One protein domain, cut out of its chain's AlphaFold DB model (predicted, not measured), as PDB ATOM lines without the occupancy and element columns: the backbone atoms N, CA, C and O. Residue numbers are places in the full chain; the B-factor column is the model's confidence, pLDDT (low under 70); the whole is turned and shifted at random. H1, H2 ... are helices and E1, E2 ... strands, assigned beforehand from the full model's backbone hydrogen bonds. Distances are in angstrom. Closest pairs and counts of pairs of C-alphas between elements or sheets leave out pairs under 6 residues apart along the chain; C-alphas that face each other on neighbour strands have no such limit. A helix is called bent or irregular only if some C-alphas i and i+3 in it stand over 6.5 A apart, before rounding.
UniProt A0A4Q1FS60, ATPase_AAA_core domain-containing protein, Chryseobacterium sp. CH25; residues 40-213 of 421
ATOM      1  N   PHE A  40      16.611 -35.074 -58.728       95.00
ATOM      2  CA  PHE A  40      15.346 -35.297 -58.034       95.00
ATOM      3  C   PHE A  40      15.262 -34.570 -56.690       95.00
ATOM      4  O   PHE A  40      16.251 -34.475 -55.960       95.00
ATOM      5  N   LEU A  41      14.047 -34.148 -56.333       96.50
ATOM      6  CA  LEU A  41      13.647 -33.817 -54.965       96.50
ATOM      7  C   LEU A  41      12.894 -35.010 -54.366       96.50
ATOM      8  O   LEU A  41      11.893 -35.440 -54.934       96.50
ATOM      9  N   SER A  42      13.339 -35.527 -53.220       96.88
ATOM     10  CA  SER A  42      12.630 -36.599 -52.512       96.88
ATOM     11  C   SER A  42      11.493 -36.016 -51.675       96.88
ATOM     12  O   SER A  42      11.726 -35.093 -50.894       96.88
ATOM     13  N   VAL A  43      10.302 -36.596 -51.800       96.88
ATOM     14  CA  VAL A  43       9.112 -36.337 -50.982       96.88
ATOM     15  C   VAL A  43       8.799 -37.612 -50.209       96.88
ATOM     16  O   VAL A  43       8.468 -38.629 -50.811       96.88
ATOM     17  N   THR A  44       8.929 -37.565 -48.888       96.81
ATOM     18  CA  THR A  44       8.700 -38.715 -48.006       96.81
ATOM     19  C   THR A  44       7.491 -38.455 -47.118       96.81
ATOM     20  O   THR A  44       7.412 -37.402 -46.489       96.81
ATOM     21  N   ILE A  45       6.572 -39.414 -47.047       95.88
ATOM     22  CA  ILE A  45       5.445 -39.405 -46.113       95.88
ATOM     23  C   ILE A  45       5.959 -39.769 -44.716       95.88
ATOM     24  O   ILE A  45       6.583 -40.815 -44.527       95.88
ATOM     25  N   ASP A  46       5.699 -38.907 -43.737       90.12
ATOM     26  CA  ASP A  46       6.050 -39.129 -42.338       90.12
ATOM     27  C   ASP A  46       4.837 -39.627 -41.547       90.12
ATOM     28  O   ASP A  46       3.916 -38.873 -41.236       90.12
ATOM     29  N   ASN A  47       4.870 -40.913 -41.195       82.31
ATOM     30  CA  ASN A  47       3.839 -41.575 -40.396       82.31
ATOM     31  C   ASN A  47       4.255 -41.799 -38.934       82.31
ATOM     32  O   ASN A  47       3.555 -42.495 -38.192       82.31
ATOM     33  N   SER A  48       5.373 -41.220 -38.486       79.94
ATOM     34  CA  SER A  48       5.862 -41.388 -37.110       79.94
ATOM     35  C   SER A  48       4.850 -40.898 -36.067       79.94
ATOM     36  O   SER A  48       4.707 -41.492 -34.995       79.94
ATOM     37  N   GLU A  49       4.070 -39.873 -36.408       74.56
ATOM     38  CA  GLU A  49       3.086 -39.273 -35.513       74.56
ATOM     39  C   GLU A  49       1.866 -40.161 -35.237       74.56
ATOM     40  O   GLU A  49       1.157 -39.926 -34.259       74.56
ATOM     41  N   LYS A  50       1.637 -41.227 -36.013       74.88
ATOM     42  CA  LYS A  50       0.522 -42.159 -35.771       74.88
ATOM     43  C   LYS A  50       0.601 -42.798 -34.378       74.88
ATOM     44  O   LYS A  50      -0.419 -43.017 -33.728       74.88
ATOM     45  N   GLN A  51       1.817 -42.985 -33.856       71.50
ATOM     46  CA  GLN A  51       2.053 -43.478 -32.494       71.50
ATOM     47  C   GLN A  51       1.523 -42.524 -31.413       71.50
ATOM     48  O   GLN A  51       1.129 -42.976 -30.341       71.50
ATOM     49  N   ILE A  52       1.435 -41.217 -31.685       69.75
ATOM     50  CA  ILE A  52       0.932 -40.214 -30.729       69.75
ATOM     51  C   ILE A  52      -0.534 -40.486 -30.367       69.75
ATOM     52  O   ILE A  52      -0.958 -40.190 -29.249       69.75
ATOM     53  N   LEU A  53      -1.307 -41.050 -31.298       67.25
ATOM     54  CA  LEU A  53      -2.729 -41.321 -31.104       67.25
ATOM     55  C   LEU A  53      -3.004 -42.663 -30.415       67.25
ATOM     56  O   LEU A  53      -4.090 -42.831 -29.874       67.25
ATOM     57  N   THR A  54      -2.010 -43.552 -30.309       63.66
ATOM     58  CA  THR A  54      -2.143 -44.854 -29.621       63.66
ATOM     59  C   THR A  54      -2.246 -44.776 -28.093       63.66
ATOM     60  O   THR A  54      -2.433 -45.798 -27.431       63.66
ATOM     61  N   ASP A  55      -2.182 -43.574 -27.514       65.38
ATOM     62  CA  ASP A  55      -2.464 -43.357 -26.096       65.38
ATOM     63  C   ASP A  55      -3.957 -43.599 -25.796       65.38
ATOM     64  O   ASP A  55      -4.853 -43.194 -26.543       65.38
ATOM     65  N   SER A  56      -4.228 -44.215 -24.645       62.00
ATOM     66  CA  SER A  56      -5.555 -44.473 -24.069       62.00
ATOM     67  C   SER A  56      -6.496 -43.258 -24.058       62.00
ATOM     68  O   SER A  56      -7.716 -43.421 -24.053       62.00
ATOM     69  N   LYS A  57      -5.940 -42.041 -24.095       71.50
ATOM     70  CA  LYS A  57      -6.678 -40.773 -24.130       71.50
ATOM     71  C   LYS A  57      -7.512 -40.562 -25.408       71.50
ATOM     72  O   LYS A  57      -8.473 -39.800 -25.358       71.50
ATOM     73  N   TYR A  58      -7.180 -41.224 -26.520       77.88
ATOM     74  CA  TYR A  58      -7.839 -41.049 -27.826       77.88
ATOM     75  C   TYR A  58      -8.508 -42.348 -28.311       77.88
ATOM     76  O   TYR A  58      -8.296 -42.801 -29.435       77.88
ATOM     77  N   GLY A  59      -9.283 -42.994 -27.432       76.62
ATOM     78  CA  GLY A  59      -9.914 -44.293 -27.708       76.62
ATOM     79  C   GLY A  59     -10.798 -44.319 -28.962       76.62
ATOM     80  O   GLY A  59     -10.732 -45.281 -29.721       76.62
ATOM     81  N   ASP A  60     -11.547 -43.245 -29.231       80.25
ATOM     82  CA  ASP A  60     -12.383 -43.098 -30.433       80.25
ATOM     83  C   ASP A  60     -11.554 -43.150 -31.725       80.25
ATOM     84  O   ASP A  60     -11.915 -43.831 -32.686       80.25
ATOM     85  N   VAL A  61     -10.408 -42.470 -31.728       84.19
ATOM     86  CA  VAL A  61      -9.488 -42.431 -32.867       84.19
ATOM     87  C   VAL A  61      -8.756 -43.761 -33.043       84.19
ATOM     88  O   VAL A  61      -8.588 -44.228 -34.168       84.19
ATOM     89  N   ASN A  62      -8.369 -44.411 -31.947       83.00
ATOM     90  CA  ASN A  62      -7.752 -45.737 -31.995       83.00
ATOM     91  C   ASN A  62      -8.693 -46.792 -32.575       83.00
ATOM     92  O   ASN A  62      -8.272 -47.624 -33.381       83.00
ATOM     93  N   ASP A  63      -9.969 -46.751 -32.199       85.12
ATOM     94  CA  ASP A  63     -10.974 -47.660 -32.742       85.12
ATOM     95  C   ASP A  63     -11.242 -47.387 -34.226       85.12
ATOM     96  O   ASP A  63     -11.431 -48.329 -34.999       85.12
ATOM     97  N   LEU A  64     -11.208 -46.117 -34.647       87.00
ATOM     98  CA  LEU A  64     -11.272 -45.758 -36.060       87.00
ATOM     99  C   LEU A  64     -10.074 -46.324 -36.835       87.00
ATOM    100  O   LEU A  64     -10.279 -46.999 -37.841       87.00
ATOM    101  N   PHE A  65      -8.840 -46.123 -36.366       87.00
ATOM    102  CA  PHE A  65      -7.660 -46.633 -37.072       87.00
ATOM    103  C   PHE A  65      -7.632 -48.153 -37.177       87.00
ATOM    104  O   PHE A  65      -7.321 -48.659 -38.249       87.00
ATOM    105  N   LYS A  66      -8.031 -48.884 -36.129       86.00
ATOM    106  CA  LYS A  66      -8.165 -50.350 -36.206       86.00
ATOM    107  C   LYS A  66      -9.143 -50.767 -37.304       86.00
ATOM    108  O   LYS A  66      -8.830 -51.636 -38.112       86.00
ATOM    109  N   LYS A  67     -10.303 -50.103 -37.384       86.50
ATOM    110  CA  LYS A  67     -11.288 -50.352 -38.448       86.50
ATOM    111  C   LYS A  67     -10.722 -50.049 -39.839       86.50
ATOM    112  O   LYS A  67     -11.054 -50.763 -40.781       86.50
ATOM    113  N   LEU A  68      -9.913 -49.002 -39.986       87.25
ATOM    114  CA  LEU A  68      -9.308 -48.645 -41.272       87.25
ATOM    115  C   LEU A  68      -8.173 -49.597 -41.663       87.25
ATOM    116  O   LEU A  68      -8.065 -49.946 -42.833       87.25
ATOM    117  N   GLU A  69      -7.379 -50.079 -40.705       85.50
ATOM    118  CA  GLU A  69      -6.318 -51.063 -40.952       85.50
ATOM    119  C   GLU A  69      -6.864 -52.392 -41.479       85.50
ATOM    120  O   GLU A  69      -6.311 -52.948 -42.425       85.50
ATOM    121  N   GLU A  70      -7.993 -52.860 -40.943       84.81
ATOM    122  CA  GLU A  70      -8.700 -54.055 -41.433       84.81
ATOM    123  C   GLU A  70      -9.276 -53.890 -42.851       84.81
ATOM    124  O   GLU A  70      -9.631 -54.878 -43.492       84.81
ATOM    125  N   ARG A  71      -9.402 -52.647 -43.332       83.81
ATOM    126  CA  ARG A  71     -10.030 -52.276 -44.612       83.81
ATOM    127  C   ARG A  71      -9.041 -51.643 -45.591       83.81
ATOM    128  O   ARG A  71      -9.473 -50.980 -46.539       83.81
ATOM    129  N   LYS A  72      -7.735 -51.821 -45.366       82.06
ATOM    130  CA  LYS A  72      -6.724 -51.341 -46.307       82.06
ATOM    131  C   LYS A  72      -6.943 -52.005 -47.671       82.06
ATOM    132  O   LYS A  72      -7.009 -53.235 -47.729       82.06
ATOM    133  N   PRO A  73      -7.092 -51.224 -48.752       79.00
ATOM    134  CA  PRO A  73      -7.202 -51.776 -50.091       79.00
ATOM    135  C   PRO A  73      -5.932 -52.553 -50.455       79.00
ATOM    136  O   PRO A  73      -4.817 -52.139 -50.135       79.00
ATOM    137  N   ASP A  74      -6.115 -53.687 -51.131       78.31
ATOM    138  CA  ASP A  74      -5.017 -54.477 -51.688       78.31
ATOM    139  C   ASP A  74      -4.567 -53.843 -53.010       78.31
ATOM    140  O   ASP A  74      -5.009 -54.211 -54.103       78.31
ATOM    141  N   HIS A  75      -3.758 -52.793 -52.893       78.88
ATOM    142  CA  HIS A  75      -3.208 -52.080 -54.039       78.88
ATOM    143  C   HIS A  75      -1.996 -52.835 -54.589       78.88
ATOM    144  O   HIS A  75      -0.976 -52.977 -53.918       78.88
ATOM    145  N   SER A  76      -2.097 -53.296 -55.838       77.31
ATOM    146  CA  SER A  76      -0.981 -53.965 -56.530       77.31
ATOM    147  C   SER A  76       0.024 -52.990 -57.160       77.31
ATOM    148  O   SER A  76       1.174 -53.366 -57.390       77.31
ATOM    149  N   ASP A  77      -0.393 -51.746 -57.426       88.25
ATOM    150  CA  ASP A  77       0.467 -50.675 -57.937       88.25
ATOM    151  C   ASP A  77       1.060 -49.873 -56.768       88.25
ATOM    152  O   ASP A  77       0.352 -49.432 -55.857       88.25
ATOM    153  N   THR A  78       2.373 -49.638 -56.807       90.25
ATOM    154  CA  THR A  78       3.076 -48.813 -55.817       90.25
ATOM    155  C   THR A  78       2.559 -47.379 -55.792       90.25
ATOM    156  O   THR A  78       2.587 -46.743 -54.738       90.25
ATOM    157  N   LYS A  79       2.045 -46.868 -56.918       92.44
ATOM    158  CA  LYS A  79       1.410 -45.546 -56.983       92.44
ATOM    159  C   LYS A  79       0.159 -45.469 -56.119       92.44
ATOM    160  O   LYS A  79       0.007 -44.515 -55.360       92.44
ATOM    161  N   ASP A  80      -0.705 -46.473 -56.217       91.88
ATOM    162  CA  ASP A  80      -1.955 -46.514 -55.462       91.88
ATOM    163  C   ASP A  80      -1.674 -46.694 -53.964       91.88
ATOM    164  O   ASP A  80      -2.276 -46.005 -53.139       91.88
ATOM    165  N   LEU A  81      -0.667 -47.506 -53.608       92.56
ATOM    166  CA  LEU A  81      -0.163 -47.606 -52.230       92.56
ATOM    167  C   LEU A  81       0.325 -46.254 -51.689       92.56
ATOM    168  O   LEU A  81      -0.030 -45.876 -50.573       92.56
ATOM    169  N   PHE A  82       1.092 -45.497 -52.477       95.12
ATOM    170  CA  PHE A  82       1.562 -44.167 -52.083       95.12
ATOM    171  C   PHE A  82       0.407 -43.182 -51.861       95.12
ATOM    172  O   PHE A  82       0.392 -42.475 -50.854       95.12
ATOM    173  N   ILE A  83      -0.592 -43.155 -52.751       95.56
ATOM    174  CA  ILE A  83      -1.780 -42.302 -52.589       95.56
ATOM    175  C   ILE A  83      -2.603 -42.716 -51.360       95.56
ATOM    176  O   ILE A  83      -3.034 -41.849 -50.599       95.56
ATOM    177  N   SER A  84      -2.779 -44.019 -51.128       94.44
ATOM    178  CA  SER A  84      -3.428 -44.567 -49.928       94.44
ATOM    179  C   SER A  84      -2.706 -44.119 -48.650       94.44
ATOM    180  O   SER A  84      -3.323 -43.588 -47.726       94.44
ATOM    181  N   ASN A  85      -1.379 -44.258 -48.596       94.06
ATOM    182  CA  ASN A  85      -0.586 -43.820 -47.446       94.06
ATOM    183  C   ASN A  85      -0.603 -42.294 -47.267       94.06
ATOM    184  O   ASN A  85      -0.591 -41.812 -46.134       94.06
ATOM    185  N   LEU A  86      -0.681 -41.527 -48.357       95.56
ATOM    186  CA  LEU A  86      -0.821 -40.072 -48.305       95.56
ATOM    187  C   LEU A  86      -2.175 -39.660 -47.712       95.56
ATOM    188  O   LEU A  86      -2.230 -38.742 -46.895       95.56
ATOM    189  N   LEU A  87      -3.259 -40.351 -48.077       95.38
ATOM    190  CA  LEU A  87      -4.582 -40.161 -47.478       95.38
ATOM    191  C   LEU A  87      -4.573 -40.485 -45.976       95.38
ATOM    192  O   LEU A  87      -5.089 -39.690 -45.188       95.38
ATOM    193  N   ASP A  88      -3.956 -41.602 -45.570       93.25
ATOM    194  CA  ASP A  88      -3.819 -41.983 -44.151       93.25
ATOM    195  C   ASP A  88      -3.034 -40.920 -43.363       93.25
ATOM    196  O   ASP A  88      -3.436 -40.527 -42.264       93.25
ATOM    197  N   ALA A  89      -1.962 -40.378 -43.949       94.00
ATOM    198  CA  ALA A  89      -1.168 -39.308 -43.351       94.00
ATOM    199  C   ALA A  89      -1.975 -38.008 -43.183       94.00
ATOM    200  O   ALA A  89      -1.929 -37.390 -42.116       94.00
ATOM    201  N   ILE A  90      -2.768 -37.617 -44.189       94.94
ATOM    202  CA  ILE A  90      -3.652 -36.440 -44.124       94.94
ATOM    203  C   ILE A  90      -4.705 -36.613 -43.019       94.94
ATOM    204  O   ILE A  90      -4.878 -35.710 -42.196       94.94
ATOM    205  N   LEU A  91      -5.383 -37.768 -42.961       93.75
ATOM    206  CA  LEU A  91      -6.369 -38.054 -41.913       93.75
ATOM    207  C   LEU A  91      -5.717 -38.030 -40.526       93.75
ATOM    208  O   LEU A  91      -6.229 -37.388 -39.609       93.75
ATOM    209  N   THR A  92      -4.571 -38.693 -40.374       91.56
ATOM    210  CA  THR A  92      -3.830 -38.748 -39.108       91.56
ATOM    211  C   THR A  92      -3.456 -37.349 -38.638       91.56
ATOM    212  O   THR A  92      -3.754 -36.974 -37.505       91.56
ATOM    213  N   ASN A  93      -2.877 -36.537 -39.520       92.06
ATOM    214  CA  ASN A  93      -2.480 -35.170 -39.214       92.06
ATOM    215  C   ASN A  93      -3.673 -34.280 -38.808       92.06
ATOM    216  O   ASN A  93      -3.584 -33.507 -37.843       92.06
ATOM    217  N   PHE A  94      -4.810 -34.434 -39.496       92.12
ATOM    218  CA  PHE A  94      -6.063 -33.769 -39.144       92.12
ATOM    219  C   PHE A  94      -6.530 -34.166 -37.737       92.12
ATOM    220  O   PHE A  94      -6.734 -33.291 -36.893       92.12
ATOM    221  N   LEU A  95      -6.624 -35.467 -37.449       90.00
ATOM    222  CA  LEU A  95      -7.103 -35.979 -36.160       90.00
ATOM    223  C   LEU A  95      -6.179 -35.584 -35.002       90.00
ATOM    224  O   LEU A  95      -6.667 -35.216 -33.934       90.00
ATOM    225  N   ILE A  96      -4.856 -35.580 -35.203       86.81
ATOM    226  CA  ILE A  96      -3.896 -35.061 -34.215       86.81
ATOM    227  C   ILE A  96      -4.183 -33.587 -33.927       86.81
ATOM    228  O   ILE A  96      -4.255 -33.176 -32.766       86.81
ATOM    229  N   THR A  97      -4.359 -32.782 -34.971       86.75
ATOM    230  CA  THR A  97      -4.633 -31.348 -34.827       86.75
ATOM    231  C   THR A  97      -5.941 -31.103 -34.080       86.75
ATOM    232  O   THR A  97      -5.989 -30.295 -33.148       86.75
ATOM    233  N   GLU A  98      -6.980 -31.853 -34.425       86.81
ATOM    234  CA  GLU A  98      -8.306 -31.744 -33.831       86.81
ATOM    235  C   GLU A  98      -8.341 -32.230 -32.370       86.81
ATOM    236  O   GLU A  98      -8.946 -31.577 -31.526       86.81
ATOM    237  N   ARG A  99      -7.687 -33.353 -32.040       84.31
ATOM    238  CA  ARG A  99      -7.778 -33.991 -30.710       84.31
ATOM    239  C   ARG A  99      -6.718 -33.527 -29.716       84.31
ATOM    240  O   ARG A  99      -7.002 -33.416 -28.525       84.31
ATOM    241  N   LYS A 100      -5.486 -33.297 -30.172       80.38
ATOM    242  CA  LYS A 100      -4.349 -32.979 -29.293       80.38
ATOM    243  C   LYS A 100      -4.128 -31.479 -29.158       80.38
ATOM    244  O   LYS A 100      -3.826 -31.008 -28.063       80.38
ATOM    245  N   TYR A 101      -4.237 -30.742 -30.262       76.56
ATOM    246  CA  TYR A 101      -3.829 -29.335 -30.310       76.56
ATOM    247  C   TYR A 101      -4.995 -28.342 -30.229       76.56
ATOM    248  O   TYR A 101      -4.762 -27.173 -29.921       76.56
ATOM    249  N   SER A 102      -6.240 -28.787 -30.425       76.19
ATOM    250  CA  SER A 102      -7.423 -27.924 -30.326       76.19
ATOM    251  C   SER A 102      -8.019 -27.962 -28.914       76.19
ATOM    252  O   SER A 102      -8.831 -28.822 -28.571       76.19
ATOM    253  N   ILE A 103      -7.597 -27.024 -28.063       72.12
ATOM    254  CA  ILE A 103      -8.124 -26.872 -26.698       72.12
ATOM    255  C   ILE A 103      -9.583 -26.395 -26.773       72.12
ATOM    256  O   ILE A 103      -9.868 -25.408 -27.445       72.12
ATOM    257  N   ASN A 104     -10.489 -27.060 -26.047       73.75
ATOM    258  CA  ASN A 104     -11.928 -26.757 -26.012       73.75
ATOM    259  C   ASN A 104     -12.613 -26.803 -27.389       73.75
ATOM    260  O   ASN A 104     -13.491 -25.985 -27.657       73.75
ATOM    261  N   ASN A 105     -12.219 -27.738 -28.262       77.25
ATOM    262  CA  ASN A 105     -12.876 -27.904 -29.556       77.25
ATOM    263  C   ASN A 105     -14.374 -28.248 -29.364       77.25
ATOM    264  O   ASN A 105     -14.677 -29.309 -28.811       77.25
ATOM    265  N   PRO A 106     -15.315 -27.379 -29.791       77.25
ATOM    266  CA  PRO A 106     -16.747 -27.598 -29.593       77.25
ATOM    267  C   PRO A 106     -17.344 -28.595 -30.595       77.25
ATOM    268  O   PRO A 106     -18.519 -28.940 -30.481       77.25
ATOM    269  N   TYR A 107     -16.565 -29.027 -31.591       84.19
ATOM    270  CA  TYR A 107     -17.024 -29.900 -32.660       84.19
ATOM    271  C   TYR A 107     -15.928 -30.886 -33.061       84.19
ATOM    272  O   TYR A 107     -14.883 -30.493 -33.570       84.19
ATOM    273  N   TYR A 108     -16.200 -32.173 -32.863       85.94
ATOM    274  CA  TYR A 108     -15.362 -33.246 -33.377       85.94
ATOM    275  C   TYR A 108     -16.050 -33.881 -34.575       85.94
ATOM    276  O   TYR A 108     -17.147 -34.425 -34.426       85.94
ATOM    277  N   HIS A 109     -15.424 -33.817 -35.749       87.81
ATOM    278  CA  HIS A 109     -15.999 -34.452 -36.928       87.81
ATOM    279  C   HIS A 109     -15.994 -35.976 -36.752       87.81
ATOM    280  O   HIS A 109     -14.980 -36.578 -36.387       87.81
ATOM    281  N   GLN A 110     -17.147 -36.603 -36.977       85.25
ATOM    282  CA  GLN A 110     -17.335 -38.044 -36.866       85.25
ATOM    283  C   GLN A 110     -18.146 -38.539 -38.052       85.25
ATOM    284  O   GLN A 110     -19.123 -37.911 -38.460       85.25
ATOM    285  N   LEU A 111     -17.744 -39.692 -38.572       89.94
ATOM    286  CA  LEU A 111     -18.408 -40.344 -39.682       89.94
ATOM    287  C   LEU A 111     -18.338 -41.855 -39.488       89.94
ATOM    288  O   LEU A 111     -17.258 -42.406 -39.255       89.94
ATOM    289  N   ASP A 112     -19.486 -42.514 -39.604       87.75
ATOM    290  CA  ASP A 112     -19.573 -43.965 -39.479       87.75
ATOM    291  C   ASP A 112     -18.872 -44.664 -40.643       87.75
ATOM    292  O   ASP A 112     -19.006 -44.255 -41.798       87.75
ATOM    293  N   VAL A 113     -18.159 -45.748 -40.329       87.75
ATOM    294  CA  VAL A 113     -17.510 -46.619 -41.318       87.75
ATOM    295  C   VAL A 113     -18.537 -47.619 -41.856       87.75
ATOM    296  O   VAL A 113     -19.088 -48.422 -41.097       87.75
ATOM    297  N   HIS A 114     -18.800 -47.590 -43.158       88.00
ATOM    298  CA  HIS A 114     -19.665 -48.541 -43.849       88.00
ATOM    299  C   HIS A 114     -18.980 -49.907 -44.015       88.00
ATOM    300  O   HIS A 114     -17.758 -50.036 -44.045       88.00
ATOM    301  N   SER A 115     -19.771 -50.977 -44.106       77.56
ATOM    302  CA  SER A 115     -19.248 -52.350 -44.131       77.56
ATOM    303  C   SER A 115     -18.507 -52.717 -45.421       77.56
ATOM    304  O   SER A 115     -17.695 -53.635 -45.390       77.56
ATOM    305  N   SER A 116     -18.780 -52.029 -46.532       81.62
ATOM    306  CA  SER A 116     -18.261 -52.356 -47.867       81.62
ATOM    307  C   SER A 116     -17.246 -51.358 -48.421       81.62
ATOM    308  O   SER A 116     -16.838 -51.509 -49.568       81.62
ATOM    309  N   GLU A 117     -16.904 -50.303 -47.680       87.88
ATOM    310  CA  GLU A 117     -15.998 -49.260 -48.176       87.88
ATOM    311  C   GLU A 117     -14.541 -49.550 -47.798       87.88
ATOM    312  O   GLU A 117     -14.264 -50.134 -46.745       87.88
ATOM    313  N   SER A 118     -13.615 -49.137 -48.665       91.62
ATOM    314  CA  SER A 118     -12.177 -49.189 -48.391       91.62
ATOM    315  C   SER A 118     -11.752 -48.062 -47.443       91.62
ATOM    316  O   SER A 118     -12.482 -47.079 -47.263       91.62
ATOM    317  N   SER A 119     -10.555 -48.162 -46.854       89.94
ATOM    318  CA  SER A 119      -9.983 -47.052 -46.076       89.94
ATOM    319  C   SER A 119      -9.874 -45.764 -46.894       89.94
ATOM    320  O   SER A 119     -10.177 -44.687 -46.384       89.94
ATOM    321  N   ASP A 120      -9.505 -45.866 -48.171       92.50
ATOM    322  CA  ASP A 120      -9.316 -44.713 -49.055       92.50
ATOM    323  C   ASP A 120     -10.644 -44.013 -49.346       92.50
ATOM    324  O   ASP A 120     -10.730 -42.782 -49.307       92.50
ATOM    325  N   ASP A 121     -11.694 -44.796 -49.608       92.75
ATOM    326  CA  ASP A 121     -13.044 -44.280 -49.840       92.75
ATOM    327  C   ASP A 121     -13.612 -43.638 -48.576       92.75
ATOM    328  O   ASP A 121     -14.198 -42.555 -48.655       92.75
ATOM    329  N   TYR A 122     -13.378 -44.248 -47.407       94.75
ATOM    330  CA  TYR A 122     -13.745 -43.650 -46.127       94.75
ATOM    331  C   TYR A 122     -13.062 -42.298 -45.929       94.75
ATOM    332  O   TYR A 122     -13.745 -41.326 -45.622       94.75
ATOM    333  N   ILE A 123     -11.740 -42.202 -46.121       94.75
ATOM    334  CA  ILE A 123     -10.996 -40.952 -45.896       94.75
ATOM    335  C   ILE A 123     -11.497 -39.854 -46.838       94.75
ATOM    336  O   ILE A 123     -11.751 -38.729 -46.402       94.75
ATOM    337  N   LYS A 124     -11.704 -40.171 -48.121       94.81
ATOM    338  CA  LYS A 124     -12.280 -39.220 -49.085       94.81
ATOM    339  C   LYS A 124     -13.671 -38.768 -48.639       94.81
ATOM    340  O   LYS A 124     -13.944 -37.571 -48.631       94.81
ATOM    341  N   ARG A 125     -14.533 -39.702 -48.225       95.19
ATOM    342  CA  ARG A 125     -15.889 -39.406 -47.740       95.19
ATOM    343  C   ARG A 125     -15.880 -38.588 -46.447       95.19
ATOM    344  O   ARG A 125     -16.705 -37.695 -46.323       95.19
ATOM    345  N   PHE A 126     -14.937 -38.849 -45.544       95.81
ATOM    346  CA  PHE A 126     -14.731 -38.128 -44.286       95.81
ATOM    347  C   PHE A 126     -14.440 -36.648 -44.513       95.81
ATOM    348  O   PHE A 126     -15.065 -35.801 -43.888       95.81
ATOM    349  N   PHE A 127     -13.538 -36.315 -45.437       96.25
ATOM    350  CA  PHE A 127     -13.308 -34.911 -45.777       96.25
ATOM    351  C   PHE A 127     -14.492 -34.315 -46.545       96.25
ATOM    352  O   PHE A 127     -14.915 -33.210 -46.227       96.25
ATOM    353  N   LEU A 128     -15.095 -35.043 -47.489       95.25
ATOM    354  CA  LEU A 128     -16.268 -34.548 -48.222       95.25
ATOM    355  C   LEU A 128     -17.465 -34.246 -47.302       95.25
ATOM    356  O   LEU A 128     -18.166 -33.266 -47.523       95.25
ATOM    357  N   SER A 129     -17.685 -35.024 -46.237       94.75
ATOM    358  CA  SER A 129     -18.770 -34.780 -45.275       94.75
ATOM    359  C   SER A 129     -18.573 -33.546 -44.392       94.75
ATOM    360  O   SER A 129     -19.469 -33.206 -43.619       94.75
ATOM    361  N   MET A 130     -17.422 -32.878 -44.483       94.25
ATOM    362  CA  MET A 130     -17.156 -31.618 -43.791       94.25
ATOM    363  C   MET A 130     -17.768 -30.397 -44.489       94.25
ATOM    364  O   MET A 130     -17.818 -29.323 -43.886       94.25
ATOM    365  N   GLU A 131     -18.235 -30.552 -45.731       93.69
ATOM    366  CA  GLU A 131     -18.884 -29.484 -46.487       93.69
ATOM    367  C   GLU A 131     -20.066 -28.907 -45.689       93.69
ATOM    368  O   GLU A 131     -20.930 -29.633 -45.189       93.69
ATOM    369  N   ASN A 132     -20.106 -27.582 -45.547       90.06
ATOM    370  CA  ASN A 132     -21.096 -26.852 -44.761       90.06
ATOM    371  C   ASN A 132     -21.210 -27.287 -43.282       90.06
ATOM    372  O   ASN A 132     -22.279 -27.123 -42.683       90.06
ATOM    373  N   ALA A 133     -20.147 -27.821 -42.665       89.81
ATOM    374  CA  ALA A 133     -20.171 -28.239 -41.261       89.81
ATOM    375  C   ALA A 133     -20.556 -27.085 -40.314       89.81
ATOM    376  O   ALA A 133     -19.987 -25.987 -40.353       89.81
ATOM    377  N   LYS A 134     -21.520 -27.349 -39.420       90.81
ATOM    378  CA  LYS A 134     -22.001 -26.390 -38.411       90.81
ATOM    379  C   LYS A 134     -22.063 -27.035 -37.038       90.81
ATOM    380  O   LYS A 134     -22.416 -28.205 -36.914       90.81
ATOM    381  N   TYR A 135     -21.813 -26.243 -36.004       90.00
ATOM    382  CA  TYR A 135     -22.014 -26.655 -34.617       90.00
ATOM    383  C   TYR A 135     -22.986 -25.720 -33.904       90.00
ATOM    384  O   TYR A 135     -23.090 -24.537 -34.232       90.00
ATOM    385  N   TRP A 136     -23.725 -26.251 -32.934       90.19
ATOM    386  CA  TRP A 136     -24.600 -25.444 -32.092       90.19
ATOM    387  C   TRP A 136     -23.770 -24.716 -31.031       90.19
ATOM    388  O   TRP A 136     -23.106 -25.359 -30.220       90.19
ATOM    389  N   SER A 137     -23.809 -23.382 -31.015       88.69
ATOM    390  CA  SER A 137     -23.160 -22.593 -29.969       88.69
ATOM    391  C   SER A 137     -24.184 -22.110 -28.949       88.69
ATOM    392  O   SER A 137     -25.007 -21.244 -29.250       88.69
ATOM    393  N   GLU A 138     -24.085 -22.612 -27.717       87.56
ATOM    394  CA  GLU A 138     -24.925 -22.157 -26.601       87.56
ATOM    395  C   GLU A 138     -24.748 -20.658 -26.320       87.56
ATOM    396  O   GLU A 138     -25.723 -19.965 -26.043       87.56
ATOM    397  N   SER A 139     -23.529 -20.128 -26.479       88.06
ATOM    398  CA  SER A 139     -23.225 -18.705 -26.268       88.06
ATOM    399  C   SER A 139     -23.930 -17.778 -27.261       88.06
ATOM    400  O   SER A 139     -24.236 -16.639 -26.915       88.06
ATOM    401  N   TYR A 140     -24.183 -18.247 -28.486       87.25
ATOM    402  CA  TYR A 140     -24.820 -17.452 -29.542       87.25
ATOM    403  C   TYR A 140     -26.264 -17.873 -29.845       87.25
ATOM    404  O   TYR A 140     -26.926 -17.202 -30.637       87.25
ATOM    405  N   GLY A 141     -26.748 -18.977 -29.262       91.50
ATOM    406  CA  GLY A 141     -28.092 -19.516 -29.494       91.50
ATOM    407  C   GLY A 141     -28.375 -19.873 -30.958       91.50
ATOM    408  O   GLY A 141     -29.522 -19.787 -31.397       91.50
ATOM    409  N   LYS A 142     -27.337 -20.201 -31.737       93.75
ATOM    410  CA  LYS A 142     -27.450 -20.510 -33.169       93.75
ATOM    411  C   LYS A 142     -26.387 -21.501 -33.626       93.75
ATOM    412  O   LYS A 142     -25.358 -21.681 -32.973       93.75
ATOM    413  N   TYR A 143     -26.625 -22.083 -34.800       91.44
ATOM    414  CA  TYR A 143     -25.598 -22.812 -35.534       91.44
ATOM    415  C   TYR A 143     -24.536 -21.849 -36.066       91.44
ATOM    416  O   TYR A 143     -24.856 -20.815 -36.656       91.44
ATOM    417  N   VAL A 144     -23.274 -22.200 -35.842       90.12
ATOM    418  CA  VAL A 144     -22.095 -21.480 -36.316       90.12
ATOM    419  C   VAL A 144     -21.378 -22.372 -37.319       90.12
ATOM    420  O   VAL A 144     -21.155 -23.555 -37.058       90.12
ATOM    421  N   GLU A 145     -21.068 -21.811 -38.482       91.31
ATOM    422  CA  GLU A 145     -20.323 -22.491 -39.542       91.31
ATOM    423  C   GLU A 145     -18.857 -22.654 -39.146       91.31
ATOM    424  O   GLU A 145     -18.316 -21.839 -38.394       91.31
ATOM    425  N   ILE A 146     -18.215 -23.704 -39.659       90.19
ATOM    426  CA  ILE A 146     -16.797 -23.979 -39.426       90.19
ATOM    427  C   ILE A 146     -16.054 -23.869 -40.769       90.19
ATOM    428  O   ILE A 146     -15.831 -24.893 -41.415       90.19
ATOM    429  N   PRO A 147     -15.642 -22.653 -41.196       90.31
ATOM    430  CA  PRO A 147     -15.053 -22.426 -42.521       90.31
ATOM    431  C   PRO A 147     -13.870 -23.342 -42.839       90.31
ATOM    432  O   PRO A 147     -13.769 -23.859 -43.938       90.31
ATOM    433  N   ARG A 148     -13.015 -23.636 -41.848       90.12
ATOM    434  CA  ARG A 148     -11.864 -24.531 -42.043       90.12
ATOM    435  C   ARG A 148     -12.271 -25.940 -42.493       90.12
ATOM    436  O   ARG A 148     -11.546 -26.551 -43.265       90.12
ATOM    437  N   LEU A 149     -13.369 -26.479 -41.965       91.56
ATOM    438  CA  LEU A 149     -13.847 -27.812 -42.342       91.56
ATOM    439  C   LEU A 149     -14.452 -27.789 -43.751       91.56
ATOM    440  O   LEU A 149     -14.171 -28.683 -44.547       91.56
ATOM    441  N   ASP A 150     -15.182 -26.722 -44.074       91.69
ATOM    442  CA  ASP A 150     -15.705 -26.479 -45.419       91.69
ATOM    443  C   ASP A 150     -14.572 -26.401 -46.456       91.69
ATOM    444  O   ASP A 150     -14.578 -27.138 -47.441       91.69
ATOM    445  N   ASP A 151     -13.519 -25.626 -46.173       93.00
ATOM    446  CA  ASP A 151     -12.327 -25.533 -47.020       93.00
ATOM    447  C   ASP A 151     -11.667 -26.911 -47.221       93.00
ATOM    448  O   ASP A 151     -11.367 -27.318 -48.351       93.00
ATOM    449  N   LEU A 152     -11.457 -27.664 -46.133       94.25
ATOM    450  CA  LEU A 152     -10.821 -28.986 -46.177       94.25
ATOM    451  C   LEU A 152     -11.594 -29.990 -47.039       94.25
ATOM    452  O   LEU A 152     -10.956 -30.820 -47.694       94.25
ATOM    453  N   SER A 153     -12.925 -29.876 -47.103       94.88
ATOM    454  CA  SER A 153     -13.774 -30.759 -47.911       94.88
ATOM    455  C   SER A 153     -13.419 -30.740 -49.400       94.88
ATOM    456  O   SER A 153     -13.529 -31.755 -50.090       94.88
ATOM    457  N   HIS A 154     -12.914 -29.608 -49.894       95.00
ATOM    458  CA  HIS A 154     -12.516 -29.440 -51.288       95.00
ATOM    459  C   HIS A 154     -10.997 -29.468 -51.476       95.00
ATOM    460  O   HIS A 154     -10.507 -29.946 -52.506       95.00
ATOM    461  N   LEU A 155     -10.231 -28.956 -50.507       96.25
ATOM    462  CA  LEU A 155      -8.775 -28.876 -50.599       96.25
ATOM    463  C   LEU A 155      -8.126 -30.259 -50.667       96.25
ATOM    464  O   LEU A 155      -7.257 -30.461 -51.515       96.25
ATOM    465  N   VAL A 156      -8.565 -31.220 -49.844       96.12
ATOM    466  CA  VAL A 156      -7.972 -32.570 -49.822       96.12
ATOM    467  C   VAL A 156      -8.131 -33.261 -51.175       96.12
ATOM    468  O   VAL A 156      -7.153 -33.764 -51.726       96.12
ATOM    469  N   SER A 157      -9.322 -33.214 -51.778       95.19
ATOM    470  CA  SER A 157      -9.540 -33.781 -53.114       95.19
ATOM    471  C   SER A 157      -8.696 -33.087 -54.186       95.19
ATOM    472  O   SER A 157      -8.103 -33.758 -55.027       95.19
ATOM    473  N   ARG A 158      -8.583 -31.750 -54.146       96.94
ATOM    474  CA  ARG A 158      -7.707 -31.001 -55.068       96.94
ATOM    475  C   ARG A 158      -6.240 -31.391 -54.909       96.94
ATOM    476  O   ARG A 158      -5.537 -31.503 -55.910       96.94
ATOM    477  N   PHE A 159      -5.791 -31.615 -53.676       97.56
ATOM    478  CA  PHE A 159      -4.421 -32.015 -53.380       97.56
ATOM    479  C   PHE A 159      -4.093 -33.413 -53.901       97.56
ATOM    480  O   PHE A 159      -3.082 -33.599 -54.571       97.56
ATOM    481  N   ILE A 160      -4.974 -34.388 -53.682       97.19
ATOM    482  CA  ILE A 160      -4.774 -35.728 -54.242       97.19
ATOM    483  C   ILE A 160      -4.774 -35.680 -55.773       97.19
ATOM    484  O   ILE A 160      -3.884 -36.251 -56.395       97.19
ATOM    485  N   ASN A 161      -5.689 -34.920 -56.380       96.81
ATOM    486  CA  ASN A 161      -5.737 -34.772 -57.835       96.81
ATOM    487  C   ASN A 161      -4.448 -34.171 -58.407       96.81
ATOM    488  O   ASN A 161      -3.983 -34.629 -59.448       96.81
ATOM    489  N   ILE A 162      -3.848 -33.163 -57.756       97.00
ATOM    490  CA  ILE A 162      -2.588 -32.605 -58.256       97.00
ATOM    491  C   ILE A 162      -1.433 -33.597 -58.130       97.00
ATOM    492  O   ILE A 162      -0.638 -33.703 -59.060       97.00
ATOM    493  N   VAL A 163      -1.372 -34.376 -57.046       97.31
ATOM    494  CA  VAL A 163      -0.358 -35.429 -56.885       97.31
ATOM    495  C   VAL A 163      -0.515 -36.493 -57.972       97.31
ATOM    496  O   VAL A 163       0.460 -36.807 -58.651       97.31
ATOM    497  N   SER A 164      -1.734 -36.989 -58.204       96.50
ATOM    498  CA  SER A 164      -2.016 -37.950 -59.279       96.50
ATOM    499  C   SER A 164      -1.638 -37.394 -60.654       96.50
ATOM    500  O   SER A 164      -0.915 -38.052 -61.395       96.50
ATOM    501  N   ASN A 165      -2.011 -36.146 -60.959       95.94
ATOM    502  CA  ASN A 165      -1.645 -35.496 -62.222       95.94
ATOM    503  C   ASN A 165      -0.123 -35.381 -62.398       95.94
ATOM    504  O   ASN A 165       0.388 -35.630 -63.488       95.94
ATOM    505  N   MET A 166       0.620 -35.029 -61.343       96.38
ATOM    506  CA  MET A 166       2.086 -34.970 -61.392       96.38
ATOM    507  C   MET A 166       2.703 -36.355 -61.638       96.38
ATOM    508  O   MET A 166       3.689 -36.467 -62.373       96.38
ATOM    509  N   ILE A 167       2.127 -37.415 -61.061       96.31
ATOM    510  CA  ILE A 167       2.560 -38.800 -61.295       96.31
ATOM    511  C   ILE A 167       2.285 -39.223 -62.745       96.31
ATOM    512  O   ILE A 167       3.166 -39.768 -63.415       96.31
ATOM    513  N   ASP A 168       1.091 -38.934 -63.260       94.50
ATOM    514  CA  ASP A 168       0.676 -39.301 -64.618       94.50
ATOM    515  C   ASP A 168       1.477 -38.555 -65.691       94.50
ATOM    516  O   ASP A 168       1.920 -39.148 -66.680       94.50
ATOM    517  N   ASN A 169       1.774 -37.277 -65.443       93.69
ATOM    518  CA  ASN A 169       2.624 -36.450 -66.300       93.69
ATOM    519  C   ASN A 169       4.120 -36.786 -66.185       93.69
ATOM    520  O   ASN A 169       4.942 -36.210 -66.905       93.69
ATOM    521  N   LYS A 170       4.490 -37.747 -65.324       94.12
ATOM    522  CA  LYS A 170       5.876 -38.158 -65.053       94.12
ATOM    523  C   LYS A 170       6.743 -37.017 -64.510       94.12
ATOM    524  O   LYS A 170       7.950 -37.001 -64.726       94.12
ATOM    525  N   GLU A 171       6.126 -36.050 -63.841       94.62
ATOM    526  CA  GLU A 171       6.815 -35.020 -63.059       94.62
ATOM    527  C   GLU A 171       7.221 -35.574 -61.692       94.62
ATOM    528  O   GLU A 171       8.273 -35.215 -61.167       94.62
ATOM    529  N   MET A 172       6.411 -36.487 -61.151       96.62
ATOM    530  CA  MET A 172       6.648 -37.209 -59.910       96.62
ATOM    531  C   MET A 172       6.729 -38.719 -60.175       96.62
ATOM    532  O   MET A 172       5.913 -39.289 -60.893       96.62
ATOM    533  N   TYR A 173       7.714 -39.379 -59.576       96.19
ATOM    534  CA  TYR A 173       7.937 -40.817 -59.677       96.19
ATOM    535  C   TYR A 173       7.836 -41.443 -58.294       96.19
ATOM    536  O   TYR A 173       8.615 -41.107 -57.408       96.19
ATOM    537  N   VAL A 174       6.889 -42.356 -58.106       96.50
ATOM    538  CA  VAL A 174       6.753 -43.109 -56.855       96.50
ATOM    539  C   VAL A 174       7.815 -44.205 -56.831       96.50
ATOM    540  O   VAL A 174       7.838 -45.061 -57.718       96.50
ATOM    541  N   THR A 175       8.726 -44.149 -55.860       93.94
ATOM    542  CA  THR A 175       9.813 -45.131 -55.716       93.94
ATOM    543  C   THR A 175       9.441 -46.258 -54.766       93.94
ATOM    544  O   THR A 175       9.846 -47.396 -54.986       93.94
ATOM    545  N   ASP A 176       8.661 -45.944 -53.735       93.44
ATOM    546  CA  ASP A 176       8.077 -46.897 -52.798       93.44
ATOM    547  C   ASP A 176       6.756 -46.336 -52.238       93.44
ATOM    548  O   ASP A 176       6.343 -45.230 -52.581       93.44
ATOM    549  N   GLU A 177       6.080 -47.103 -51.387       92.81
ATOM    550  CA  GLU A 177       4.769 -46.748 -50.831       92.81
ATOM    551  C   GLU A 177       4.765 -45.500 -49.915       92.81
ATOM    552  O   GLU A 177       3.691 -45.005 -49.579       92.81
ATOM    553  N   PHE A 178       5.929 -44.970 -49.518       94.94
ATOM    554  CA  PHE A 178       6.075 -43.759 -48.696       94.94
ATOM    555  C   PHE A 178       6.950 -42.675 -49.339       94.94
ATOM    556  O   PHE A 178       6.997 -41.555 -48.828       94.94
ATOM    557  N   VAL A 179       7.646 -42.966 -50.438       96.44
ATOM    558  CA  VAL A 179       8.610 -42.060 -51.065       96.44
ATOM    559  C   VAL A 179       8.282 -41.855 -52.536       96.44
ATOM    560  O   VAL A 179       8.200 -42.792 -53.333       96.44
ATOM    561  N   ALA A 180       8.196 -40.583 -52.911       97.25
ATOM    562  CA  ALA A 180       8.143 -40.134 -54.289       97.25
ATOM    563  C   ALA A 180       9.299 -39.175 -54.600       97.25
ATOM    564  O   ALA A 180       9.903 -38.567 -53.717       97.25
ATOM    565  N   GLN A 181       9.621 -39.035 -55.879       96.62
ATOM    566  CA  GLN A 181      10.697 -38.192 -56.378       96.62
ATOM    567  C   GLN A 181      10.176 -37.262 -57.463       96.62
ATOM    568  O   GLN A 181       9.663 -37.718 -58.481       96.62
ATOM    569  N   ILE A 182      10.332 -35.957 -57.270       95.94
ATOM    570  CA  ILE A 182       9.994 -34.964 -58.293       95.94
ATOM    571  C   ILE A 182      11.210 -34.783 -59.187       95.94
ATOM    572  O   ILE A 182      12.293 -34.462 -58.700       95.94
ATOM    573  N   SER A 183      11.039 -34.992 -60.489       93.19
ATOM    574  CA  SER A 183      12.117 -34.842 -61.459       93.19
ATOM    575  C   SER A 183      12.377 -33.383 -61.769       93.19
ATOM    576  O   SER A 183      11.490 -32.641 -62.187       93.19
ATOM    577  N   MET A 184      13.639 -32.993 -61.621       91.31
ATOM    578  CA  MET A 184      14.092 -31.664 -61.999       91.31
ATOM    579  C   MET A 184      14.277 -31.531 -63.509       91.31
ATOM    580  O   MET A 184      14.550 -30.425 -63.957       91.31
ATOM    581  N   ASP A 185      14.117 -32.613 -64.287       88.69
ATOM    582  CA  ASP A 185      14.187 -32.660 -65.758       88.69
ATOM    583  C   ASP A 185      12.843 -32.386 -66.454       88.69
ATOM    584  O   ASP A 185      12.741 -32.381 -67.683       88.69
ATOM    585  N   LYS A 186      11.797 -32.153 -65.662       89.44
ATOM    586  CA  LYS A 186      10.441 -31.868 -66.125       89.44
ATOM    587  C   LYS A 186      10.014 -30.464 -65.704       89.44
ATOM    588  O   LYS A 186      10.517 -29.958 -64.702       89.44
ATOM    589  N   PRO A 187       9.075 -29.828 -66.427       87.06
ATOM    590  CA  PRO A 187       8.529 -28.524 -66.059       87.06
ATOM    591  C   PRO A 187       7.538 -28.649 -64.886       87.06
ATOM    592  O   PRO A 187       6.360 -28.343 -65.014       87.06
ATOM    593  N   ALA A 188       8.013 -29.127 -63.734       87.62
ATOM    594  CA  ALA A 188       7.183 -29.390 -62.560       87.62
ATOM    595  C   ALA A 188       6.943 -28.144 -61.686       87.62
ATOM    596  O   ALA A 188       6.213 -28.234 -60.704       87.62
ATOM    597  N   GLY A 189       7.552 -26.992 -61.998       87.38
ATOM    598  CA  GLY A 189       7.539 -25.791 -61.152       87.38
ATOM    599  C   GLY A 189       6.136 -25.305 -60.771       87.38
ATOM    600  O   GLY A 189       5.833 -25.189 -59.585       87.38
ATOM    601  N   ASP A 190       5.261 -25.084 -61.755       88.44
ATOM    602  CA  ASP A 190       3.902 -24.568 -61.521       88.44
ATOM    603  C   ASP A 190       3.002 -25.566 -60.774       88.44
ATOM    604  O   ASP A 190       2.270 -25.200 -59.844       88.44
ATOM    605  N   ASN A 191       3.086 -26.850 -61.137       92.19
ATOM    606  CA  ASN A 191       2.347 -27.911 -60.457       92.19
ATOM    607  C   ASN A 191       2.852 -28.097 -59.024       92.19
ATOM    608  O   ASN A 191       2.049 -28.187 -58.097       92.19
ATOM    609  N   PHE A 192       4.169 -28.063 -58.808       93.50
ATOM    610  CA  PHE A 192       4.753 -28.156 -57.474       93.50
ATOM    611  C   PHE A 192       4.402 -26.947 -56.604       93.50
ATOM    612  O   PHE A 192       4.152 -27.095 -55.409       93.50
ATOM    613  N   ARG A 193       4.319 -25.749 -57.188       91.44
ATOM    614  CA  ARG A 193       3.823 -24.559 -56.494       91.44
ATOM    615  C   ARG A 193       2.379 -24.735 -56.030       91.44
ATOM    616  O   ARG A 193       2.064 -24.458 -54.875       91.44
ATOM    617  N   SER A 194       1.513 -25.232 -56.904       93.12
ATOM    618  CA  SER A 194       0.112 -25.509 -56.568       93.12
ATOM    619  C   SER A 194      -0.006 -26.616 -55.507       93.12
ATOM    620  O   SER A 194      -0.775 -26.489 -54.556       93.12
ATOM    621  N   PHE A 195       0.821 -27.661 -55.607       95.56
ATOM    622  CA  PHE A 195       0.964 -28.710 -54.596       95.56
ATOM    623  C   PHE A 195       1.373 -28.119 -53.241       95.56
ATOM    624  O   PHE A 195       0.747 -28.420 -52.227       95.56
ATOM    625  N   GLN A 196       2.368 -27.229 -53.221       94.12
ATOM    626  CA  GLN A 196       2.857 -26.572 -52.013       94.12
ATOM    627  C   GLN A 196       1.773 -25.714 -51.350       94.12
ATOM    628  O   GLN A 196       1.596 -25.790 -50.134       94.12
ATOM    629  N   GLN A 197       1.028 -24.930 -52.135       92.00
ATOM    630  CA  GLN A 197      -0.059 -24.085 -51.636       92.00
ATOM    631  C   GLN A 197      -1.199 -24.904 -51.024       92.00
ATOM    632  O   GLN A 197      -1.712 -24.542 -49.965       92.00
ATOM    633  N   LEU A 198      -1.584 -26.009 -51.669       95.00
ATOM    634  CA  LEU A 198      -2.609 -26.921 -51.158       95.00
ATOM    635  C   LEU A 198      -2.125 -27.642 -49.893       95.00
ATOM    636  O   LEU A 198      -2.836 -27.654 -48.890       95.00
ATOM    637  N   TYR A 199      -0.896 -28.167 -49.899       94.94
ATOM    638  CA  TYR A 199      -0.296 -28.814 -48.730       94.94
ATOM    639  C   TYR A 199      -0.226 -27.865 -47.527       94.94
ATOM    640  O   TYR A 199      -0.587 -28.259 -46.420       94.94
ATOM    641  N   ALA A 200       0.162 -26.602 -47.732       91.69
ATOM    642  CA  ALA A 200       0.231 -25.603 -46.666       91.69
ATOM    643  C   ALA A 200      -1.135 -25.303 -46.018       91.69
ATOM    644  O   ALA A 200      -1.174 -24.963 -44.837       91.69
ATOM    645  N   GLN A 201      -2.238 -25.435 -46.764       91.12
ATOM    646  CA  GLN A 201      -3.597 -25.226 -46.250       91.12
ATOM    647  C   GLN A 201      -4.174 -26.477 -45.573       91.12
ATOM    648  O   GLN A 201      -4.914 -26.362 -44.593       91.12
ATOM    649  N   ILE A 202      -3.828 -27.664 -46.081       92.38
ATOM    650  CA  ILE A 202      -4.310 -28.951 -45.557       92.38
ATOM    651  C   ILE A 202      -3.565 -29.348 -44.291       92.38
ATOM    652  O   ILE A 202      -4.186 -29.871 -43.362       92.38
ATOM    653  N   LYS A 203      -2.248 -29.108 -44.236       88.25
ATOM    654  CA  LYS A 203      -1.463 -29.463 -43.059       88.25
ATOM    655  C   LYS A 203      -2.028 -28.765 -41.821       88.25
ATOM    656  O   LYS A 203      -2.434 -27.601 -41.838       88.25
ATOM    657  N   GLY A 204      -2.098 -29.523 -40.744       83.31
ATOM    658  CA  GLY A 204      -2.466 -29.036 -39.434       83.31
ATOM    659  C   GLY A 204      -1.275 -28.391 -38.737       83.31
ATOM    660  O   GLY A 204      -0.498 -27.640 -39.326       83.31
ATOM    661  N   MET A 205      -1.131 -28.685 -37.448       79.50
ATOM    662  CA  MET A 205      -0.054 -28.119 -36.625       79.50
ATOM    663  C   MET A 205       1.315 -28.764 -36.874       79.50
ATOM    664  O   MET A 205       2.338 -28.189 -36.499       79.50
ATOM    665  N   THR A 206       1.330 -29.951 -37.473       83.38
ATOM    666  CA  THR A 206       2.525 -30.754 -37.739       83.38
ATOM    667  C   THR A 206       2.646 -31.040 -39.235       83.38
ATOM    668  O   THR A 206       1.671 -30.921 -39.983       83.38
ATOM    669  N   SER A 207       3.852 -31.374 -39.683       88.94
ATOM    670  CA  SER A 207       4.144 -31.703 -41.078       88.94
ATOM    671  C   SER A 207       4.075 -33.219 -41.271       88.94
ATOM    672  O   SER A 207       4.638 -33.955 -40.470       88.94
ATOM    673  N   PHE A 208       3.405 -33.683 -42.326       92.31
ATOM    674  CA  PHE A 208       3.318 -35.111 -42.673       92.31
ATOM    675  C   PHE A 208       4.077 -35.459 -43.963       92.31
ATOM    676  O   PHE A 208       4.115 -36.615 -44.375       92.31
ATOM    677  N   LEU A 209       4.694 -34.461 -44.603       94.69
ATOM    678  CA  LEU A 209       5.605 -34.627 -45.730       94.69
ATOM    679  C   LEU A 209       6.960 -33.997 -45.416       94.69
ATOM    680  O   LEU A 209       7.034 -32.847 -44.974       94.69
ATOM    681  N   GLN A 210       8.019 -34.740 -45.718       93.69
ATOM    682  CA  GLN A 210       9.406 -34.303 -45.626       93.69
ATOM    683  C   GLN A 210      10.006 -34.159 -47.025       93.69
ATOM    684  O   GLN A 210       9.838 -35.026 -47.885       93.69
ATOM    685  N   PHE A 211      10.744 -33.071 -47.239       94.50
ATOM    686  CA  PHE A 211      11.383 -32.747 -48.513       94.50
ATOM    687  C   PHE A 211      12.897 -32.791 -48.345       94.50
ATOM    688  O   PHE A 211      13.421 -32.191 -47.409       94.50
ATOM    689  N   SER A 212      13.610 -33.496 -49.227       93.25
ATOM    690  CA  SER A 212      15.074 -33.587 -49.134       93.25
ATOM    691  C   SER A 212      15.785 -33.646 -50.485       93.25
ATOM    692  O   SER A 212      15.428 -34.413 -51.384       93.25
ATOM    693  N   TRP A 213      16.861 -32.863 -50.588       93.50
ATOM    694  CA  TRP A 213      17.817 -32.895 -51.693       93.50
ATOM    695  C   TRP A 213      18.921 -33.918 -51.407       93.50
ATOM    696  O   TRP A 213      19.991 -33.572 -50.913       93.50
TER     697      TRP A 213
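AT A GLANCE: This is residues 40 to 213 of the 421 residues of the protein "ATPase_AAA_core domain-containing protein" of Chryseobacterium sp. CH25 (UniProt A0A4Q1FS60). A small four-stranded sheet, E4 E5 E1 E6, makes one end of an elongated domain; the long helix H3 runs slantwise over one face of it and on through the middle, and the little hairpin of E2 and E3 lies at the opposite end. H5 runs beside H3 the opposite way with H6 packed on it, H4 crosses both H3 and H5, and H1 and H2 lie by the later part of H3. The printed part has 174 residues with six named helices and six named strands, in the order E1 H1 H2 H3 H4 E2 E3 H5 E4 E5 H6 E6; both sheets are antiparallel, and the class is mixed, helices and strands. The whole is compact, with a radius of gyration of the C-alphas of 17.0 A and spans of 57 by 33 by 28 A.

HOW THE PARTS SIT: The larger sheet runs E4, residues 172 to 174, E5, residues 179 to 183, E1, residues 40 to 45, and E6, residues 209 to 212; E4 and E6 are its edge strands. E4 and E5 form an antiparallel hairpin, with N 173 and O 181 at 2.8 A. E5 and E1 are antiparallel, with N 43 and O 180 at 2.8 A, as are E1 and E6, with N 210 and O 44 at 2.8 A. H3, residues 78 to 101, is on the sheet at a height of 9.7 A, over E1 and only just over E5, where 3 of its C-alphas fall; it runs slantwise to the strands, at 47 degrees to E1 on the local plane. H5, residues 147 to 168, is on the same face, over E4 and E5, and stands up from the sheet at 68 degrees. These are two layers, helices on one face of a sheet. The closest C-alphas of H3 and H5, Ile 83 and Ile 160, are 7.4 A apart: close but not clearly touching, at a shallow tilt of 22 degrees, opposite ways. H6, residues 189 to 202, touches H5, the C-alphas of Leu 198 and Phe 159 being closest at 5.8 A, at a shallow tilt of 32 degrees, opposite ways. E5, H6 and E6 form a split strand-helix-strand unit, two strands running the same way with E1 between them, and its crossover is right-handed. H4, residues 119 to 128, touches residues 84 to 91 of H3 alone, closest at C-alphas 120 and 84, 6.0 A, at a steep tilt of 51 degrees. It touches residues 149 to 157 of H5 alone, closest at C-alphas 128 and 153, 4.5 A. H1, residues 50 to 53, only just touches H3, with 3 pairs of C-alphas within 8 A, closest at Lys 50 and Thr 92, 6.5 A. H2, residues 56 to 69, is irregular, with C-alphas 57 and 60 8.8 A apart, and touches no helix. E2, residues 134 to 137, and E3, residues 142 to 145, form an antiparallel hairpin, with N 144 and O 135 at 2.8 A. Every O i to N i+4 pair is within hydrogen-bond range in H3, H4 and H6, against 8 of 10 in H2 and 16 of 18 in H5; H1 is too short for such a pair.

IN THESE COORDINATES: E1 begins at C-alpha 40, (15.346, -35.297, -58.034), and is 16.0 A long. H3 is 32.8 A long and starts at C-alpha 78, (3.076, -48.813, -55.817). H5 is 31.9 A long, with a kink of 30 degrees near residue 154. H6 measures 19.8 A, H2 18.1 A, H4 14.2 A and E5 13.1 A. E6 ends at C-alpha 212, (15.074, -33.587, -49.134).

THE WHOLE: The C-alphas of Gly 141 and Asp 185 are the two farthest apart, at 57.2 A. The printed part has no cut. The link from H3 to H4, residues 102 to 118, is long. The mean pLDDT of the printed part is 89.2, and residues 52 to 56 are under 70.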